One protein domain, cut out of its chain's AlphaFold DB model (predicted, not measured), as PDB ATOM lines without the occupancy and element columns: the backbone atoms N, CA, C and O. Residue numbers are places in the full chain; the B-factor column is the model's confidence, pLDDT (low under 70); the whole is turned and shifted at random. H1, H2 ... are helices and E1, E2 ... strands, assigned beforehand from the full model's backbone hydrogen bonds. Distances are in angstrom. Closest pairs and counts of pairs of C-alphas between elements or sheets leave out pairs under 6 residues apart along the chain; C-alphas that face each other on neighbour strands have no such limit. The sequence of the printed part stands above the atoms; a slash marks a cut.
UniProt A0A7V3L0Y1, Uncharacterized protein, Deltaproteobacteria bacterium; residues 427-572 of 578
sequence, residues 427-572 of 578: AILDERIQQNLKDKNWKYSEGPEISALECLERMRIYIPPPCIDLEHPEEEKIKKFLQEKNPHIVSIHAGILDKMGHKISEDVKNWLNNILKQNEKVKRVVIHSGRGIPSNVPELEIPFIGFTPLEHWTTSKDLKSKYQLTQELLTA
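Overview. This is residues 427 to 572 of the 578 residues of an uncharacterized protein of Deltaproteobacteria bacterium (UniProt A0A7V3L0Y1). A small sheet of four parallel strands, E1 to E4, forms the core, with the helical hairpin H6 and H7 laid across one face and H4 on the opposite one, while H3 and H5 only graze the sheet. Beyond H1 and H2, the long loop of residues 438 to 451 reaches far out at one end of the domain, its C-alphas 15 to 30 A from the mean of all C-alphas. The printed part has 146 residues with seven named helices and four strands, in the order E1 H1 H2 H3 E2 H4 H5 E3 E4 H6 H7, and its class is mixed. It is compact, with a radius of gyration of the C-alphas of 14.9 A, yet elongated, spanning 51 by 27 by 26 A.

Arrangement. Start at E1, residues 427 to 429, an edge strand parallel to E2, residues 489 to 493, where N 429 and O 491 are 2.8 A apart. E3, residues 524 to 529, is next, with N 526 and O 490 at 2.8 A; the other edge is E4, residues 544 to 546, with N 545 and O 527 at 3.1 A. Between E1 and E2 look for H1, residues 431 to 437, H2, residues 452 to 458, and H3, residues 475 to 485, in a strand-helix-strand unit, two parallel neighbour strands with helices between. H1 only just grazes the sheet, with 5 pairs of C-alphas within 10 A; H2 is not on it. H4, residues 494 to 499, and H5, residues 505 to 518, join E2 to E3 in a second such unit, a right-handed crossover. H3 and H5 are close but not clearly touching, with the closest C-alphas, Lys 479 and Ile 515, 7.3 A apart. H6, residues 547 to 555, and H7, residues 562 to 571, are a hairpin at a shallow tilt of 23 degrees, closest at the C-alphas of Trp 553 and Leu 565, 5.5 A. H7 runs across the strands, over E2 and E3, at a height over the sheet of 10.8 A. H1 touches H6, closest at the C-alphas of Ile 433 and Glu 551, 6.8 A. In the seven helices every O i to N i+4 pair is within hydrogen-bond range.

Along the chain. Find C-alpha 427 at (-4.165, 36.599, -8.465), where E1 begins. H3 is 15.3 A long; E3 runs 16.8 A and H5 20.1 A, from C-alpha 505 at (-18.550, 22.571, -16.881). H7 ends at C-alpha 571, (-18.193, 43.874, -12.148), after 14.2 A.

Size, cuts and confidence. The C-alphas farthest apart are those of Glu 446 and Glu 506, 50.6 A. The printed part has no cut. The links H1 to H2, H2 to H3 and E3 to E4 are long. Mean pLDDT of the printed part is 93.5, and no printed residue is under 70.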
ATOM      1  N   ALA A 427      -5.025  37.557  -7.777       98.56
ATOM      2  CA  ALA A 427      -4.165  36.599  -8.465       98.56
ATOM      3  C   ALA A 427      -4.630  36.437  -9.914       98.56
ATOM      4  O   ALA A 427      -5.827  36.275 -10.152       98.56
ATOM      5  N   ILE A 428      -3.706  36.472 -10.875       98.62
ATOM      6  CA  ILE A 428      -4.015  36.236 -12.291       98.62
ATOM      7  C   ILE A 428      -3.200  35.043 -12.776       98.62
ATOM      8  O   ILE A 428      -1.972  35.072 -12.807       98.62
ATOM      9  N   LEU A 429      -3.917  33.995 -13.158       98.50
ATOM     10  CA  LEU A 429      -3.392  32.769 -13.733       98.50
ATOM     11  C   LEU A 429      -3.639  32.847 -15.245       98.50
ATOM     12  O   LEU A 429      -4.730  32.533 -15.717       98.50
ATOM     13  N   ASP A 430      -2.660  33.345 -15.997       98.44
ATOM     14  CA  ASP A 430      -2.668  33.367 -17.466       98.44
ATOM     15  C   ASP A 430      -1.233  33.225 -17.976       98.44
ATOM     16  O   ASP A 430      -0.356  34.022 -17.631       98.44
ATOM     17  N   GLU A 431      -1.001  32.208 -18.797       97.88
ATOM     18  CA  GLU A 431       0.308  31.876 -19.345       97.88
ATOM     19  C   GLU A 431       0.891  33.003 -20.209       97.88
ATOM     20  O   GLU A 431       2.085  33.286 -20.135       97.88
ATOM     21  N   ARG A 432       0.051  33.736 -20.952       97.31
ATOM     22  CA  ARG A 432       0.503  34.835 -21.820       97.31
ATOM     23  C   ARG A 432       0.932  36.035 -20.992       97.31
ATOM     24  O   ARG A 432       1.942  36.663 -21.294       97.31
ATOM     25  N   ILE A 433       0.185  36.350 -19.930       97.56
ATOM     26  CA  ILE A 433       0.552  37.433 -19.004       97.56
ATOM     27  C   ILE A 433       1.860  37.079 -18.292       97.56
ATOM     28  O   ILE A 433       2.760  37.913 -18.245       97.56
ATOM     29  N   GLN A 434       2.009  35.844 -17.805       97.62
ATOM     30  CA  GLN A 434       3.251  35.384 -17.181       97.62
ATOM     31  C   GLN A 434       4.452  35.529 -18.132       97.62
ATOM     32  O   GLN A 434       5.470  36.123 -17.766       97.62
ATOM     33  N   GLN A 435       4.321  35.057 -19.373       96.25
ATOM     34  CA  GLN A 435       5.370  35.150 -20.392       96.25
ATOM     35  C   GLN A 435       5.712  36.585 -20.784       96.25
ATOM     36  O   GLN A 435       6.887  36.914 -20.927       96.25
ATOM     37  N   ASN A 436       4.708  37.451 -20.922       96.44
ATOM     38  CA  ASN A 436       4.908  38.850 -21.294       96.44
ATOM     39  C   ASN A 436       5.615  39.668 -20.202       96.44
ATOM     40  O   ASN A 436       6.113  40.760 -20.487       96.44
ATOM     41  N   LEU A 437       5.626  39.184 -18.955       96.12
ATOM     42  CA  LEU A 437       6.129  39.926 -17.799       96.12
ATOM     43  C   LEU A 437       7.435  39.381 -17.217       96.12
ATOM     44  O   LEU A 437       8.143  40.159 -16.581       96.12
ATOM     45  N   LYS A 438       7.770  38.098 -17.427       93.75
ATOM     46  CA  LYS A 438       8.893  37.415 -16.747       93.75
ATOM     47  C   LYS A 438      10.234  38.165 -16.810       93.75
ATOM     48  O   LYS A 438      10.914  38.248 -15.796       93.75
ATOM     49  N   ASP A 439      10.546  38.771 -17.955       94.19
ATOM     50  CA  ASP A 439      11.814  39.474 -18.211       94.19
ATOM     51  C   ASP A 439      11.597  40.973 -18.490       94.19
ATOM     52  O   ASP A 439      12.475  41.673 -18.999       94.19
ATOM     53  N   LYS A 440      10.390  41.485 -18.214       95.25
ATOM     54  CA  LYS A 440      10.014  42.856 -18.557       95.25
ATOM     55  C   LYS A 440      10.357  43.794 -17.408       95.25
ATOM     56  O   LYS A 440       9.818  43.660 -16.314       95.25
ATOM     57  N   ASN A 441      11.170  44.807 -17.691       94.88
ATOM     58  CA  ASN A 441      11.350  45.957 -16.809       94.88
ATOM     59  C   ASN A 441      10.504  47.134 -17.300       94.88
ATOM     60  O   ASN A 441      10.320  47.349 -18.502       94.88
ATOM     61  N   TRP A 442       9.970  47.909 -16.366       92.81
ATOM     62  CA  TRP A 442       9.214  49.118 -16.638       92.81
ATOM     63  C   TRP A 442       9.985  50.347 -16.207       92.81
ATOM     64  O   TRP A 442      10.538  50.399 -15.115       92.81
ATOM     65  N   LYS A 443       9.936  51.361 -17.070       90.06
ATOM     66  CA  LYS A 443      10.439  52.700 -16.810       90.06
ATOM     67  C   LYS A 443       9.326  53.709 -17.034       90.06
ATOM     68  O   LYS A 443       8.736  53.755 -18.121       90.06
ATOM     69  N   TYR A 444       9.044  54.515 -16.018       83.38
ATOM     70  CA  TYR A 444       8.009  55.539 -16.068       83.38
ATOM     71  C   TYR A 444       8.665  56.908 -16.253       83.38
ATOM     72  O   TYR A 444       9.075  57.537 -15.287       83.38
ATOM     73  N   SER A 445       8.747  57.390 -17.495       82.69
ATOM     74  CA  SER A 445       9.462  58.635 -17.825       82.69
ATOM     75  C   SER A 445      10.922  58.603 -17.324       82.69
ATOM     76  O   SER A 445      11.653  57.662 -17.637       82.69
ATOM     77  N   GLU A 446      11.342  59.601 -16.548       79.25
ATOM     78  CA  GLU A 446      12.680  59.734 -15.959       79.25
ATOM     79  C   GLU A 446      12.911  58.858 -14.717       79.25
ATOM     80  O   GLU A 446      14.018  58.839 -14.183       79.25
ATOM     81  N   GLY A 447      11.896  58.128 -14.245       83.12
ATOM     82  CA  GLY A 447      12.014  57.276 -13.066       83.12
ATOM     83  C   GLY A 447      12.951  56.075 -13.236       83.12
ATOM     84  O   GLY A 447      13.312  55.708 -14.362       83.12
ATOM     85  N   PRO A 448      13.327  55.426 -12.119       88.19
ATOM     86  CA  PRO A 448      14.129  54.210 -12.139       88.19
ATOM     87  C   PRO A 448      13.366  53.040 -12.773       88.19
ATOM     88  O   PRO A 448      12.135  52.974 -12.733       88.19
ATOM     89  N   GLU A 449      14.110  52.091 -13.338       93.38
ATOM     90  CA  GLU A 449      13.536  50.845 -13.844       93.38
ATOM     91  C   GLU A 449      13.109  49.922 -12.702       93.38
ATOM     92  O   GLU A 449      13.771  49.866 -11.666       93.38
ATOM     93  N   ILE A 450      12.026  49.173 -12.887       93.56
ATOM     94  CA  ILE A 450      11.545  48.151 -11.949       93.56
ATOM     95  C   ILE A 450      11.071  46.913 -12.710       93.56
ATOM     96  O   ILE A 450      10.493  47.050 -13.787       93.56
ATOM     97  N   SER A 451      11.269  45.717 -12.149       95.19
ATOM     98  CA  SER A 451      10.673  44.502 -12.710       95.19
ATOM     99  C   SER A 451       9.149  44.626 -12.747       95.19
ATOM    100  O   SER A 451       8.517  45.065 -11.785       95.19
ATOM    101  N   ALA A 452       8.540  44.235 -13.862       95.38
ATOM    102  CA  ALA A 452       7.097  44.293 -14.034       95.38
ATOM    103  C   ALA A 452       6.360  43.438 -12.993       95.38
ATOM    104  O   ALA A 452       5.362  43.879 -12.427       95.38
ATOM    105  N   LEU A 453       6.878  42.241 -12.698       96.06
ATOM    106  CA  LEU A 453       6.309  41.348 -11.684       96.06
ATOM    107  C   LEU A 453       6.421  41.945 -10.278       96.06
ATOM    108  O   LEU A 453       5.451  41.919  -9.525       96.06
ATOM    109  N   GLU A 454       7.570  42.539  -9.954       95.44
ATOM    110  CA  GLU A 454       7.783  43.227  -8.678       95.44
ATOM    111  C   GLU A 454       6.829  44.421  -8.521       95.44
ATOM    112  O   GLU A 454       6.200  44.598  -7.478       95.44
ATOM    113  N   CYS A 455       6.671  45.225  -9.573       95.88
ATOM    114  CA  CYS A 455       5.738  46.346  -9.582       95.88
ATOM    115  C   CYS A 455       4.289  45.881  -9.371       95.88
ATOM    116  O   CYS A 455       3.568  46.468  -8.567       95.88
ATOM    117  N   LEU A 456       3.858  44.823 -10.063       97.19
ATOM    118  CA  LEU A 456       2.513  44.269  -9.903       97.19
ATOM    119  C   LEU A 456       2.291  43.696  -8.502       97.19
ATOM    120  O   LEU A 456       1.229  43.929  -7.926       97.19
ATOM    121  N   GLU A 457       3.286  43.033  -7.911       97.31
ATOM    122  CA  GLU A 457       3.197  42.548  -6.531       97.31
ATOM    123  C   GLU A 457       2.976  43.708  -5.547       97.31
ATOM    124  O   GLU A 457       2.132  43.607  -4.652       97.31
ATOM    125  N   ARG A 458       3.631  44.855  -5.772       97.19
ATOM    126  CA  ARG A 458       3.418  46.083  -4.984       97.19
ATOM    127  C   ARG A 458       2.048  46.726  -5.188       97.19
ATOM    128  O   ARG A 458       1.511  47.342  -4.268       97.19
ATOM    129  N   MET A 459       1.445  46.491  -6.350       97.62
ATOM    130  CA  MET A 459       0.045  46.803  -6.650       97.62
ATOM    131  C   MET A 459      -0.929  45.706  -6.170       97.62
ATOM    132  O   MET A 459      -2.127  45.750  -6.469       97.62
ATOM    133  N   ARG A 460      -0.440  44.687  -5.447       97.69
ATOM    134  CA  ARG A 460      -1.205  43.514  -4.982       97.69
ATOM    135  C   ARG A 460      -1.866  42.734  -6.114       97.69
ATOM    136  O   ARG A 460      -3.010  42.280  -6.001       97.69
ATOM    137  N   ILE A 461      -1.170  42.645  -7.238       98.44
ATOM    138  CA  ILE A 461      -1.501  41.811  -8.386       98.44
ATOM    139  C   ILE A 461      -0.432  40.720  -8.451       98.44
ATOM    140  O   ILE A 461       0.736  40.986  -8.714       98.44
ATOM    141  N   TYR A 462      -0.833  39.486  -8.187       98.44
ATOM    142  CA  TYR A 462       0.060  38.346  -8.092       98.44
ATOM    143  C   TYR A 462      -0.033  37.517  -9.366       98.44
ATOM    144  O   TYR A 462      -1.071  36.921  -9.664       98.44
ATOM    145  N   ILE A 463       1.070  37.469 -10.101       98.38
ATOM    146  CA  ILE A 463       1.267  36.553 -11.223       98.38
ATOM    147  C   ILE A 463       2.182  35.429 -10.724       98.38
ATOM    148  O   ILE A 463       3.184  35.738 -10.070       98.38
ATOM    149  N   PRO A 464       1.876  34.146 -10.982       97.94
ATOM    150  CA  PRO A 464       2.758  33.056 -10.589       97.94
ATOM    151  C   PRO A 464       4.179  33.252 -11.135       97.94
ATOM    152  O   PRO A 464       4.339  33.591 -12.312       97.94
ATOM    153  N   PRO A 465       5.224  33.039 -10.316       95.62
ATOM    154  CA  PRO A 465       6.597  33.075 -10.804       95.62
ATOM    155  C   PRO A 465       6.836  31.964 -11.843       95.62
ATOM    156  O   PRO A 465       6.144  30.947 -11.799       95.62
ATOM    157  N   PRO A 466       7.843  32.088 -12.730       93.12
ATOM    158  CA  PRO A 466       8.105  31.104 -13.789       93.12
ATOM    159  C   PRO A 466       8.358  29.661 -13.320       93.12
ATOM    160  O   PRO A 466       8.242  28.736 -14.113       93.12
ATOM    161  N   CYS A 467       8.696  29.435 -12.043       94.50
ATOM    162  CA  CYS A 467       8.806  28.082 -11.480       94.50
ATOM    163  C   CYS A 467       7.448  27.361 -11.334       94.50
ATOM    164  O   CYS A 467       7.411  26.149 -11.109       94.50
ATOM    165  N   ILE A 468       6.344  28.099 -11.463       96.88
ATOM    166  CA  ILE A 468       4.984  27.589 -11.619       96.88
ATOM    167  C   ILE A 468       4.610  27.803 -13.084       96.88
ATOM    168  O   ILE A 468       4.121  28.867 -13.462       96.88
ATOM    169  N   ASP A 469       4.901  26.803 -13.912       97.44
ATOM    170  CA  ASP A 469       4.673  26.868 -15.354       97.44
ATOM    171  C   ASP A 469       3.170  26.822 -15.669       97.44
ATOM    172  O   ASP A 469       2.512  25.804 -15.464       97.44
ATOM    173  N   LEU A 470       2.612  27.932 -16.158       97.81
ATOM    174  CA  LEU A 470       1.208  27.989 -16.573       97.81
ATOM    175  C   LEU A 470       0.980  27.436 -17.990       97.81
ATOM    176  O   LEU A 470      -0.170  27.216 -18.383       97.81
ATOM    177  N   GLU A 471       2.036  27.173 -18.767       97.25
ATOM    178  CA  GLU A 471       1.911  26.419 -20.013       97.25
ATOM    179  C   GLU A 471       1.633  24.939 -19.757       97.25
ATOM    180  O   GLU A 471       0.840  24.359 -20.504       97.25
ATOM    181  N   HIS A 472       2.202  24.390 -18.679       97.81
ATOM    182  CA  HIS A 472       2.026  23.015 -18.197       97.81
ATOM    183  C   HIS A 472       1.591  23.017 -16.717       97.81
ATOM    184  O   HIS A 472       2.363  22.636 -15.835       97.81
ATOM    185  N   PRO A 473       0.364  23.482 -16.421       97.38
ATOM    186  CA  PRO A 473      -0.057  23.784 -15.060       97.38
ATOM    187  C   PRO A 473      -0.140  22.537 -14.178       97.38
ATOM    188  O   PRO A 473      -0.859  21.585 -14.474       97.38
ATOM    189  N   GLU A 474       0.535  22.594 -13.032       97.44
ATOM    190  CA  GLU A 474       0.385  21.629 -11.943       97.44
ATOM    191  C   GLU A 474      -0.558  22.196 -10.876       97.44
ATOM    192  O   GLU A 474      -0.241  23.186 -10.204       97.44
ATOM    193  N   GLU A 475      -1.712  21.554 -10.691       96.31
ATOM    194  CA  GLU A 475      -2.786  22.040  -9.814       96.31
ATOM    195  C   GLU A 475      -2.311  22.296  -8.372       96.31
ATOM    196  O   GLU A 475      -2.623  23.333  -7.786       96.31
ATOM    197  N   GLU A 476      -1.492  21.404  -7.812       96.31
ATOM    198  CA  GLU A 476      -0.982  21.533  -6.441       96.31
ATOM    199  C   GLU A 476      -0.038  22.732  -6.269       96.31
ATOM    200  O   GLU A 476      -0.072  23.413  -5.240       96.31
ATOM    201  N   LYS A 477       0.761  23.065  -7.293       97.62
ATOM    202  CA  LYS A 477       1.606  24.270  -7.270       97.62
ATOM    203  C   LYS A 477       0.756  25.537  -7.320       97.62
ATOM    204  O   LYS A 477       1.040  26.484  -6.588       97.62
ATOM    205  N   ILE A 478      -0.302  25.540  -8.134       97.44
ATOM    206  CA  ILE A 478      -1.253  26.656  -8.211       97.44
ATOM    207  C   ILE A 478      -1.969  26.835  -6.871       97.44
ATOM    208  O   ILE A 478      -2.000  27.948  -6.348       97.44
ATOM    209  N   LYS A 479      -2.488  25.759  -6.268       96.00
ATOM    210  CA  LYS A 479      -3.124  25.811  -4.941       96.00
ATOM    211  C   LYS A 479      -2.180  26.372  -3.886       96.00
ATOM    212  O   LYS A 479      -2.565  27.289  -3.167       96.00
ATOM    213  N   LYS A 480      -0.937  25.884  -3.835       97.19
ATOM    214  CA  LYS A 480       0.081  26.384  -2.904       97.19
ATOM    215  C   LYS A 480       0.360  27.875  -3.109       97.19
ATOM    216  O   LYS A 480       0.438  28.618  -2.137       97.19
ATOM    217  N   PHE A 481       0.466  28.325  -4.358       97.88
ATOM    218  CA  PHE A 481       0.629  29.744  -4.677       97.88
ATOM    219  C   PHE A 481      -0.559  30.589  -4.207       97.88
ATOM    220  O   PHE A 481      -0.363  31.649  -3.615       97.88
ATOM    221  N   LEU A 482      -1.790  30.122  -4.434       97.44
ATOM    222  CA  LEU A 482      -2.994  30.820  -3.981       97.44
ATOM    223  C   LEU A 482      -3.075  30.873  -2.449       97.44
ATOM    224  O   LEU A 482      -3.403  31.924  -1.910       97.44
ATOM    225  N   GLN A 483      -2.698  29.799  -1.752       96.19
ATOM    226  CA  GLN A 483      -2.611  29.779  -0.289       96.19
ATOM    227  C   GLN A 483      -1.558  30.767   0.233       96.19
ATOM    228  O   GLN A 483      -1.822  31.512   1.173       96.19
ATOM    229  N   GLU A 484      -0.380  30.814  -0.398       96.12
ATOM    230  CA  GLU A 484       0.710  31.717  -0.013       96.12
ATOM    231  C   GLU A 484       0.341  33.190  -0.234       96.12
ATOM    232  O   GLU A 484       0.533  34.028   0.649       96.12
ATOM    233  N   LYS A 485      -0.186  33.526  -1.417       96.25
ATOM    234  CA  LYS A 485      -0.526  34.912  -1.770       96.25
ATOM    235  C   LYS A 485      -1.848  35.370  -1.168       96.25
ATOM    236  O   LYS A 485      -2.064  36.576  -1.030       96.25
ATOM    237  N   ASN A 486      -2.701  34.424  -0.782       95.31
ATOM    238  CA  ASN A 486      -3.966  34.643  -0.097       95.31
ATOM    239  C   ASN A 486      -4.855  35.703  -0.792       95.31
ATOM    240  O   ASN A 486      -5.185  36.732  -0.189       95.31
ATOM    241  N   PRO A 487      -5.172  35.535  -2.093       96.62
ATOM    242  CA  PRO A 487      -5.869  36.552  -2.862       96.62
ATOM    243  C   PRO A 487      -7.350  36.648  -2.483       96.62
ATOM    244  O   PRO A 487      -7.977  35.673  -2.080       96.62
ATOM    245  N   HIS A 488      -7.936  37.827  -2.689       95.06
ATOM    246  CA  HIS A 488      -9.380  38.043  -2.579       95.06
ATOM    247  C   HIS A 488     -10.106  37.685  -3.881       95.06
ATOM    248  O   HIS A 488     -11.243  37.213  -3.856       95.06
ATOM    249  N   ILE A 489      -9.445  37.911  -5.021       96.12
ATOM    250  CA  ILE A 489      -9.966  37.623  -6.359       96.12
ATOM    251  C   ILE A 489      -8.953  36.764  -7.111       96.12
ATOM    252  O   ILE A 489      -7.773  37.107  -7.163       96.12
ATOM    253  N   VAL A 490      -9.419  35.686  -7.737       97.56
ATOM    254  CA  VAL A 490      -8.626  34.871  -8.663       97.56
ATOM    255  C   VAL A 490      -9.184  35.050 -10.070       97.56
ATOM    256  O   VAL A 490     -10.365  34.813 -10.289       97.56
ATOM    257  N   SER A 491      -8.356  35.460 -11.025       97.88
ATOM    258  CA  SER A 491      -8.681  35.430 -12.453       97.88
ATOM    259  C   SER A 491      -7.920  34.281 -13.097       97.88
ATOM    260  O   SER A 491      -6.697  34.240 -12.983       97.88
ATOM    261  N   ILE A 492      -8.604  33.350 -13.755       98.12
ATOM    262  CA  ILE A 492      -7.975  32.178 -14.372       98.12
ATOM    263  C   ILE A 492      -8.332  32.056 -15.848       98.12
ATOM    264  O   ILE A 492      -9.499  32.110 -16.243       98.12
ATOM    265  N   HIS A 493      -7.303  31.860 -16.666       97.94
ATOM    266  CA  HIS A 493      -7.469  31.621 -18.083       97.94
ATOM    267  C   HIS A 493      -8.137  30.263 -18.299       97.94
ATOM    268  O   HIS A 493      -7.685  29.242 -17.778       97.94
ATOM    269  N   ALA A 494      -9.192  30.226 -19.108       96.81
ATOM    270  CA  ALA A 494      -9.936  28.996 -19.366       96.81
ATOM    271  C   ALA A 494      -9.062  27.868 -19.954       96.81
ATOM    272  O   ALA A 494      -9.307  26.696 -19.677       96.81
ATOM    273  N   GLY A 495      -8.010  28.211 -20.711       96.75
ATOM    274  CA  GLY A 495      -7.056  27.234 -21.244       96.75
ATOM    275  C   GLY A 495      -6.224  26.527 -20.168       96.75
ATOM    276  O   GLY A 495      -5.844  25.378 -20.357       96.75
ATOM    277  N   ILE A 496      -5.980  27.166 -19.019       97.62
ATOM    278  CA  ILE A 496      -5.279  26.537 -17.887       97.62
ATOM    279  C   ILE A 496      -6.163  25.459 -17.256       97.62
ATOM    280  O   ILE A 496      -5.681  24.368 -16.968       97.62
ATOM    281  N   LEU A 497      -7.463  25.733 -17.094       96.88
ATOM    282  CA  LEU A 497      -8.430  24.754 -16.584       96.88
ATOM    283  C   LEU A 497      -8.497  23.508 -17.480       96.88
ATOM    284  O   LEU A 497      -8.467  22.390 -16.973       96.88
ATOM    285  N   ASP A 498      -8.527  23.702 -18.800       96.00
ATOM    286  CA  ASP A 498      -8.509  22.606 -19.778       96.00
ATOM    287  C   ASP A 498      -7.217  21.772 -19.681       96.00
ATOM    288  O   ASP A 498      -7.266  20.544 -19.592       96.00
ATOM    289  N   LYS A 499      -6.055  22.432 -19.586       97.12
ATOM    290  CA  LYS A 499      -4.751  21.769 -19.416       97.12
ATOM    291  C   LYS A 499      -4.623  20.983 -18.106       97.12
ATOM    292  O   LYS A 499      -3.943  19.963 -18.096       97.12
ATOM    293  N   MET A 500      -5.293  21.412 -17.033       97.19
ATOM    294  CA  MET A 500      -5.394  20.654 -15.774       97.19
ATOM    295  C   MET A 500      -6.396  19.485 -15.851       97.19
ATOM    296  O   MET A 500      -6.510  18.709 -14.909       97.19
ATOM    297  N   GLY A 501      -7.110  19.327 -16.969       95.94
ATOM    298  CA  GLY A 501      -8.053  18.234 -17.197       95.94
ATOM    299  C   GLY A 501      -9.519  18.575 -16.922       95.94
ATOM    300  O   GLY A 501     -10.364  17.694 -17.063       95.94
ATOM    301  N   HIS A 502      -9.859  19.827 -16.596       96.31
ATOM    302  CA  HIS A 502     -11.245  20.257 -16.362       96.31
ATOM    303  C   HIS A 502     -11.951  20.589 -17.685       96.31
ATOM    304  O   HIS A 502     -12.143  21.752 -18.062       96.31
ATOM    305  N   LYS A 503     -12.309  19.537 -18.425       95.38
ATOM    306  CA  LYS A 503     -12.805  19.627 -19.810       95.38
ATOM    307  C   LYS A 503     -14.307  19.855 -19.932       95.38
ATOM    308  O   LYS A 503     -14.787  20.151 -21.024       95.38
ATOM    309  N   ILE A 504     -15.054  19.722 -18.841       95.88
ATOM    310  CA  ILE A 504     -16.501  19.955 -18.807       95.88
ATOM    311  C   ILE A 504     -16.874  20.935 -17.693       95.88
ATOM    312  O   ILE A 504     -16.139  21.102 -16.721       95.88
ATOM    313  N   SER A 505     -18.042  21.569 -17.828       94.19
ATOM    314  CA  SER A 505     -18.550  22.571 -16.881       94.19
ATOM    315  C   SER A 505     -18.562  22.089 -15.432       94.19
ATOM    316  O   SER A 505     -18.210  22.851 -14.536       94.19
ATOM    317  N   GLU A 506     -18.923  20.831 -15.193       94.69
ATOM    318  CA  GLU A 506     -19.011  20.288 -13.836       94.69
ATOM    319  C   GLU A 506     -17.638  20.151 -13.163       94.69
ATOM    320  O   GLU A 506     -17.485  20.503 -11.994       94.69
ATOM    321  N   ASP A 507     -16.607  19.744 -13.908       95.06
ATOM    322  CA  ASP A 507     -15.237  19.655 -13.388       95.06
ATOM    323  C   ASP A 507     -14.718  21.031 -12.974       95.06
ATOM    324  O   ASP A 507     -14.127  21.187 -11.905       95.06
ATOM    325  N   VAL A 508     -14.995  22.048 -13.799       94.88
ATOM    326  CA  VAL A 508     -14.638  23.438 -13.502       94.88
ATOM    327  C   VAL A 508     -15.344  23.912 -12.230       94.88
ATOM    328  O   VAL A 508     -14.692  24.484 -11.358       94.88
ATOM    329  N   LYS A 509     -16.646  23.640 -12.062       93.00
ATOM    330  CA  LYS A 509     -17.372  23.982 -10.823       93.00
ATOM    331  C   LYS A 509     -16.763  23.304  -9.602       93.00
ATOM    332  O   LYS A 509     -16.558  23.958  -8.580       93.00
ATOM    333  N   ASN A 510     -16.456  22.015  -9.704       93.50
ATOM    334  CA  ASN A 510     -15.867  21.250  -8.609       93.50
ATOM    335  C   ASN A 510     -14.497  21.799  -8.208       93.50
ATOM    336  O   ASN A 510     -14.242  22.006  -7.020       93.50
ATOM    337  N   TRP A 511     -13.650  22.115  -9.188       93.75
ATOM    338  CA  TRP A 511     -12.359  22.746  -8.936       93.75
ATOM    339  C   TRP A 511     -12.510  24.102  -8.236       93.75
ATOM    340  O   TRP A 511     -11.883  24.347  -7.206       93.75
ATOM    341  N   LEU A 512     -13.407  24.960  -8.727       91.12
ATOM    342  CA  LEU A 512     -13.666  26.273  -8.130       91.12
ATOM    343  C   LEU A 512     -14.183  26.170  -6.695       91.12
ATOM    344  O   LEU A 512     -13.696  26.875  -5.812       91.12
ATOM    345  N   ASN A 513     -15.120  25.256  -6.443       90.12
ATOM    346  CA  ASN A 513     -15.627  24.979  -5.103       90.12
ATOM    347  C   ASN A 513     -14.508  24.523  -4.163       90.12
ATOM    348  O   ASN A 513     -14.486  24.921  -2.998       90.12
ATOM    349  N   ASN A 514     -13.559  23.726  -4.655       91.38
ATOM    350  CA  ASN A 514     -12.399  23.315  -3.874       91.38
ATOM    351  C   ASN A 514     -11.478  24.500  -3.560       91.38
ATOM    352  O   ASN A 514     -11.086  24.655  -2.406       91.38
ATOM    353  N   ILE A 515     -11.195  25.374  -4.534       91.19
ATOM    354  CA  ILE A 515     -10.399  26.590  -4.307       91.19
ATOM    355  C   ILE A 515     -11.045  27.488  -3.250       91.19
ATOM    356  O   ILE A 515     -10.349  27.933  -2.338       91.19
ATOM    357  N   LEU A 516     -12.360  27.712  -3.332       89.12
ATOM    358  CA  LEU A 516     -13.107  28.535  -2.375       89.12
ATOM    359  C   LEU A 516     -13.132  27.921  -0.967       89.12
ATOM    360  O   LEU A 516     -13.003  28.643   0.016       89.12
ATOM    361  N   LYS A 517     -13.256  26.592  -0.857       89.69
ATOM    362  CA  LYS A 517     -13.211  25.881   0.434       89.69
ATOM    363  C   LYS A 517     -11.821  25.894   1.068       89.69
ATOM    364  O   LYS A 517     -11.712  25.969   2.283       89.69
ATOM    365  N   GLN A 518     -10.770  25.780   0.258       89.81
ATOM    366  CA  GLN A 518      -9.387  25.719   0.739       89.81
ATOM    367  C   GLN A 518      -8.786  27.101   1.016       89.81
ATOM    368  O   GLN A 518      -7.796  27.194   1.736       89.81
ATOM    369  N   ASN A 519      -9.359  28.165   0.447       88.19
ATOM    370  CA  ASN A 519      -8.860  29.529   0.580       88.19
ATOM    371  C   ASN A 519     -10.003  30.460   0.993       88.19
ATOM    372  O   ASN A 519     -10.610  31.126   0.157       88.19
ATOM    373  N   GLU A 520     -10.270  30.552   2.296       88.81
ATOM    374  CA  GLU A 520     -11.402  31.316   2.852       88.81
ATOM    375  C   GLU A 520     -11.395  32.814   2.487       88.81
ATOM    376  O   GLU A 520     -12.428  33.496   2.540       88.81
ATOM    377  N   LYS A 521     -10.227  33.356   2.121       90.94
ATOM    378  CA  LYS A 521     -10.082  34.745   1.673       90.94
ATOM    379  C   LYS A 521     -10.448  34.953   0.211       90.94
ATOM    380  O   LYS A 521     -10.806  36.079  -0.127       90.94
ATOM    381  N   VAL A 522     -10.422  33.915  -0.628       92.75
ATOM    382  CA  VAL A 522     -10.878  34.023  -2.016       92.75
ATOM    383  C   VAL A 522     -12.385  34.221  -1.991       92.75
ATOM    384  O   VAL A 522     -13.148  33.315  -1.667       92.75
ATOM    385  N   LYS A 523     -12.826  35.431  -2.326       89.94
ATOM    386  CA  LYS A 523     -14.249  35.782  -2.364       89.94
ATOM    387  C   LYS A 523     -14.829  35.706  -3.770       89.94
ATOM    388  O   LYS A 523     -16.045  35.647  -3.930       89.94
ATOM    389  N   ARG A 524     -13.977  35.726  -4.799       91.81
ATOM    390  CA  ARG A 524     -14.402  35.693  -6.200       91.81
ATOM    391  C   ARG A 524     -13.399  34.946  -7.063       91.81
ATOM    392  O   ARG A 524     -12.198  35.194  -6.969       91.81
ATOM    393  N   VAL A 525     -13.910  34.111  -7.962       94.19
ATOM    394  CA  VAL A 525     -13.136  33.582  -9.086       94.19
ATOM    395  C   VAL A 525     -13.768  34.060 -10.387       94.19
ATOM    396  O   VAL A 525     -14.987  34.036 -10.534       94.19
ATOM    397  N   VAL A 526     -12.940  34.544 -11.305       95.12
ATOM    398  CA  VAL A 526     -13.325  35.035 -12.628       95.12
ATOM    399  C   VAL A 526     -12.612  34.176 -13.662       95.12
ATOM    400  O   VAL A 526     -11.399  33.997 -13.587       95.12
ATOM    401  N   ILE A 527     -13.352  33.634 -14.623       96.38
ATOM    402  CA  ILE A 527     -12.757  32.948 -15.768       96.38
ATOM    403  C   ILE A 527     -12.550  33.963 -16.886       96.38
ATOM    404  O   ILE A 527     -13.409  34.803 -17.146       96.38
ATOM    405  N   HIS A 528     -11.427  33.886 -17.586       96.94
ATOM    406  CA  HIS A 528     -11.187  34.747 -18.738       96.94
ATOM    407  C   HIS A 528     -10.660  33.979 -19.943       96.94
ATOM    408  O   HIS A 528     -10.095  32.891 -19.829       96.94
ATOM    409  N   SER A 529     -10.874  34.537 -21.134       95.69
ATOM    410  CA  SER A 529     -10.433  33.937 -22.396       95.69
ATOM    411  C   SER A 529     -10.276  34.992 -23.491       95.69
ATOM    412  O   SER A 529     -10.970  36.010 -23.512       95.69
ATOM    413  N   GLY A 530      -9.352  34.739 -24.420       92.38
ATOM    414  CA  GLY A 530      -9.170  35.547 -25.630       92.38
ATOM    415  C   GLY A 530      -9.997  35.082 -26.834       92.38
ATOM    416  O   GLY A 530      -9.936  35.721 -27.875       92.38
ATOM    417  N   ARG A 531     -10.736  33.967 -26.728       87.81
ATOM    418  CA  ARG A 531     -11.426  33.307 -27.858       87.81
ATOM    419  C   ARG A 531     -12.938  33.151 -27.642       87.81
ATOM    420  O   ARG A 531     -13.541  32.206 -28.134       87.81
ATOM    421  N   GLY A 532     -13.543  34.047 -26.865       87.62
ATOM    422  CA  GLY A 532     -14.922  33.882 -26.397       87.62
ATOM    423  C   GLY A 532     -15.025  32.868 -25.255       87.62
ATOM    424  O   GLY A 532     -14.009  32.524 -24.647       87.62
ATOM    425  N   ILE A 533     -16.248  32.438 -24.940       89.69
ATOM    426  CA  ILE A 533     -16.565  31.577 -23.790       89.69
ATOM    427  C   ILE A 533     -16.382  30.108 -24.197       89.69
ATOM    428  O   ILE A 533     -17.173  29.608 -25.003       89.69
ATOM    429  N   PRO A 534     -15.370  29.397 -23.671       91.88
ATOM    430  CA  PRO A 534     -15.156  27.995 -24.007       91.88
ATOM    431  C   PRO A 534     -16.267  27.094 -23.470       91.88
ATOM    432  O   PRO A 534     -16.988  27.441 -22.535       91.88
ATOM    433  N   SER A 535     -16.399  25.908 -24.058       92.12
ATOM    434  CA  SER A 535     -17.517  25.007 -23.782       92.12
ATOM    435  C   SER A 535     -17.500  24.378 -22.390       92.12
ATOM    436  O   SER A 535     -18.552  23.993 -21.884       92.12
ATOM    437  N   ASN A 536     -16.323  24.306 -21.771       91.56
ATOM    438  CA  ASN A 536     -16.130  23.848 -20.403       91.56
ATOM    439  C   ASN A 536     -16.430  24.929 -19.353       91.56
ATOM    440  O   ASN A 536     -16.414  24.620 -18.170       91.56
ATOM    441  N   VAL A 537     -16.721  26.178 -19.736       92.12
ATOM    442  CA  VAL A 537     -17.070  27.240 -18.782       92.12
ATOM    443  C   VAL A 537     -18.569  27.181 -18.464       92.12
ATOM    444  O   VAL A 537     -19.384  27.270 -19.382       92.12
ATOM    445  N   PRO A 538     -18.965  27.044 -17.186       90.69
ATOM    446  CA  PRO A 538     -20.367  27.109 -16.780       90.69
ATOM    447  C   PRO A 538     -20.999  28.469 -17.088       90.69
ATOM    448  O   PRO A 538     -20.639  29.496 -16.507       90.69
ATOM    449  N   GLU A 539     -21.961  28.470 -18.002       89.94
ATOM    450  CA  GLU A 539     -22.686  29.674 -18.397       89.94
ATOM    451  C   GLU A 539     -23.501  30.246 -17.244       89.94
ATOM    452  O   GLU A 539     -24.104  29.504 -16.473       89.94
ATOM    453  N   LEU A 540     -23.564  31.577 -17.160       86.31
ATOM    454  CA  LEU A 540     -24.321  32.346 -16.159       86.31
ATOM    455  C   LEU A 540     -23.891  32.146 -14.692       86.31
ATOM    456  O   LEU A 540     -24.137  33.025 -13.871       86.31
ATOM    457  N   GLU A 541     -23.241  31.038 -14.357       87.56
ATOM    458  CA  GLU A 541     -22.912  30.637 -12.989       87.56
ATOM    459  C   GLU A 541     -21.559  31.153 -12.510       87.56
ATOM    460  O   GLU A 541     -21.374  31.296 -11.306       87.56
ATOM    461  N   ILE A 542     -20.618  31.459 -13.408       89.94
ATOM    462  CA  ILE A 542     -19.285  31.957 -13.038       89.94
ATOM    463  C   ILE A 542     -18.997  33.269 -13.767       89.94
ATOM    464  O   ILE A 542     -19.257  33.365 -14.969       89.94
ATOM    465  N   PRO A 543     -18.461  34.291 -13.075       91.69
ATOM    466  CA  PRO A 543     -18.030  35.525 -13.712       91.69
ATOM    467  C   PRO A 543     -17.060  35.278 -14.868       91.69
ATOM    468  O   PRO A 543     -16.075  34.557 -14.709       91.69
ATOM    469  N   PHE A 544     -17.302  35.934 -16.001       92.50
ATOM    470  CA  PHE A 544     -16.433  35.865 -17.168       92.50
ATOM    471  C   PHE A 544     -16.031  37.255 -17.655       92.50
ATOM    472  O   PHE A 544     -16.853  38.177 -17.655       92.50
ATOM    473  N   ILE A 545     -14.789  37.390 -18.123       92.12
ATOM    474  CA  ILE A 545     -14.307  38.574 -18.845       92.12
ATOM    475  C   ILE A 545     -13.461  38.178 -20.060       92.12
ATOM    476  O   ILE A 545     -12.880  37.094 -20.122       92.12
ATOM    477  N   GLY A 546     -13.366  39.077 -21.038       91.56
ATOM    478  CA  GLY A 546     -12.391  38.930 -22.116       91.56
ATOM    479  C   GLY A 546     -10.955  39.058 -21.597       91.56
ATOM    480  O   GLY A 546     -10.708  39.652 -20.551       91.56
ATOM    481  N   PHE A 547      -9.992  38.533 -22.351       93.81
ATOM    482  CA  PHE A 547      -8.567  38.687 -22.045       93.81
ATOM    483  C   PHE A 547      -8.090  40.148 -22.113       93.81
ATOM    484  O   PHE A 547      -7.283  40.573 -21.291       93.81
ATOM    485  N   THR A 548      -8.610  40.926 -23.067       90.44
ATOM    486  CA  THR A 548      -8.113  42.275 -23.373       90.44
ATOM    487  C   THR A 548      -8.094  43.218 -22.164       90.44
ATOM    488  O   THR A 548      -7.048  43.818 -21.944       90.44
ATOM    489  N   PRO A 549      -9.151  43.341 -21.328       89.88
ATOM    490  CA  PRO A 549      -9.074  44.155 -20.112       89.88
ATOM    491  C   PRO A 549      -7.931  43.757 -19.167       89.88
ATOM    492  O   PRO A 549      -7.231  44.627 -18.658       89.88
ATOM    493  N   LEU A 550      -7.695  42.457 -18.954       94.25
ATOM    494  CA  LEU A 550      -6.608  41.998 -18.084       94.25
ATOM    495  C   LEU A 550      -5.249  42.394 -18.648       94.25
ATOM    496  O   LEU A 550      -4.434  42.977 -17.936       94.25
ATOM    497  N   GLU A 551      -5.022  42.108 -19.928       94.06
ATOM    498  CA  GLU A 551      -3.792  42.467 -20.629       94.06
ATOM    499  C   GLU A 551      -3.540  43.977 -20.570       94.06
ATOM    500  O   GLU A 551      -2.433  44.416 -20.242       94.06
ATOM    501  N   HIS A 552      -4.580  44.767 -20.823       91.00
ATOM    502  CA  HIS A 552      -4.534  46.221 -20.849       91.00
ATOM    503  C   HIS A 552      -4.118  46.802 -19.496       91.00
ATOM    504  O   HIS A 552      -3.154  47.562 -19.426       91.00
ATOM    505  N   TRP A 553      -4.780  46.386 -18.412       93.56
ATOM    506  CA  TRP A 553      -4.547  46.961 -17.087       93.56
ATOM    507  C   TRP A 553      -3.291  46.428 -16.384       93.56
ATOM    508  O   TRP A 553      -2.870  47.019 -15.387       93.56
ATOM    509  N   THR A 554      -2.678  45.347 -16.886       94.12
ATOM    510  CA  THR A 554      -1.506  44.709 -16.252       94.12
ATOM    511  C   THR A 554      -0.227  44.762 -17.082       94.12
ATOM    512  O   THR A 554       0.841  45.004 -16.527       94.12
ATOM    513  N   THR A 555      -0.293  44.549 -18.398       92.38
ATOM    514  CA  THR A 555       0.907  44.381 -19.242       92.38
ATOM    515  C   THR A 555       1.244  45.603 -20.089       92.38
ATOM    516  O   THR A 555       2.418  45.790 -20.455       92.38
ATOM    517  N   SER A 556       0.241  46.438 -20.394       85.19
ATOM    518  CA  SER A 556       0.416  47.662 -21.181       85.19
ATOM    519  C   SER A 556       1.408  48.603 -20.501       85.19
ATOM    520  O   SER A 556       1.564  48.604 -19.282       85.19
ATOM    521  N   LYS A 557       2.136  49.421 -21.261       72.62
ATOM    522  CA  LYS A 557       3.009  50.430 -20.648       72.62
ATOM    523  C   LYS A 557       2.185  51.607 -20.126       72.62
ATOM    524  O   LYS A 557       2.331  51.985 -18.963       72.62
ATOM    525  N   ASP A 558       1.287  52.108 -20.959       73.12
ATOM    526  CA  ASP A 558       0.657  53.414 -20.761       73.12
ATOM    527  C   ASP A 558      -0.746  53.318 -20.169       73.12
ATOM    528  O   ASP A 558      -1.347  54.331 -19.849       73.12
ATOM    529  N   LEU A 559      -1.267  52.106 -19.984       79.81
ATOM    530  CA  LEU A 559      -2.662  51.897 -19.598       79.81
ATOM    531  C   LEU A 559      -2.792  51.059 -18.329       79.81
ATOM    532  O   LEU A 559      -3.839  50.497 -18.076       79.81
ATOM    533  N   LYS A 560      -1.745  50.947 -17.510       89.62
ATOM    534  CA  LYS A 560      -1.846  50.209 -16.241       89.62
ATOM    535  C   LYS A 560      -2.675  50.982 -15.236       89.62
ATOM    536  O   LYS A 560      -2.526  52.198 -15.121       89.62
ATOM    537  N   SER A 561      -3.515  50.259 -14.507       94.06
ATOM    538  CA  SER A 561      -4.257  50.814 -13.383       94.06
ATOM    539  C   SER A 561      -4.797  49.696 -12.501       94.06
ATOM    540  O   SER A 561      -5.605  48.880 -12.959       94.06
ATOM    541  N   LYS A 562      -4.397  49.664 -11.220       96.50
ATOM    542  CA  LYS A 562      -4.977  48.707 -10.265       96.50
ATOM    543  C   LYS A 562      -6.473  48.944 -10.103       96.50
ATOM    544  O   LYS A 562      -7.248  47.987 -10.023       96.50
ATOM    545  N   TYR A 563      -6.856  50.217 -10.040       95.25
ATOM    546  CA  TYR A 563      -8.239  50.636  -9.884       95.25
ATOM    547  C   TYR A 563      -9.096  50.071 -11.017       95.25
ATOM    548  O   TYR A 563      -9.989  49.272 -10.750       95.25
ATOM    549  N   GLN A 564      -8.760  50.369 -12.276       91.62
ATOM    550  CA  GLN A 564      -9.556  49.908 -13.421       91.62
ATOM    551  C   GLN A 564      -9.598  48.376 -13.531       91.62
ATOM    552  O   GLN A 564     -10.679  47.822 -13.718       91.62
ATOM    553  N   LEU A 565      -8.472  47.676 -13.319       95.19
ATOM    554  CA  LEU A 565      -8.447  46.207 -13.272       95.19
ATOM    555  C   LEU A 565      -9.453  45.652 -12.259       95.19
ATOM    556  O   LEU A 565     -10.201  44.715 -12.541       95.19
ATOM    557  N   THR A 566      -9.450  46.223 -11.058       95.00
ATOM    558  CA  THR A 566     -10.301  45.761  -9.965       95.00
ATOM    559  C   THR A 566     -11.770  46.029 -10.263       95.00
ATOM    560  O   THR A 566     -12.602  45.154 -10.030       95.00
ATOM    561  N   GLN A 567     -12.082  47.188 -10.847       90.44
ATOM    562  CA  GLN A 567     -13.434  47.514 -11.294       90.44
ATOM    563  C   GLN A 567     -13.944  46.490 -12.316       90.44
ATOM    564  O   GLN A 567     -15.034  45.951 -12.138       90.44
ATOM    565  N   GLU A 568     -13.144  46.127 -13.326       89.75
ATOM    566  CA  GLU A 568     -13.512  45.096 -14.314       89.75
ATOM    567  C   GLU A 568     -13.773  43.725 -13.655       89.75
ATOM    568  O   GLU A 568     -14.754  43.042 -13.957       89.75
ATOM    569  N   LEU A 569     -12.942  43.325 -12.686       92.69
ATOM    570  CA  LEU A 569     -13.077  42.037 -11.995       92.69
ATOM    571  C   LEU A 569     -14.281  41.971 -11.038       92.69
ATOM    572  O   LEU A 569     -14.987  40.957 -10.993       92.69
ATOM    573  N   LEU A 570     -14.541  43.036 -10.274       89.50
ATOM    574  CA  LEU A 570     -15.690  43.125  -9.361       89.50
ATOM    575  C   LEU A 570     -17.018  43.135 -10.123       89.50
ATOM    576  O   LEU A 570     -18.029  42.570  -9.682       89.50
ATOM    577  N   THR A 571     -17.012  43.742 -11.303       84.31
ATOM    578  CA  THR A 571     -18.193  43.874 -12.148       84.31
ATOM    579  C   THR A 571     -18.382  42.679 -13.097       84.31
ATOM    580  O   THR A 571     -19.484  42.503 -13.612       84.31
ATOM    581  N   ALA A 572     -17.396  41.782 -13.260       88.31
ATOM    582  CA  ALA A 572     -17.491  40.558 -14.077       88.31
ATOM    583  C   ALA A 572     -18.766  39.752 -13.774       88.31
ATOM    584  O   ALA A 572     -19.082  39.541 -12.609       88.31
TER     585      ALA A 572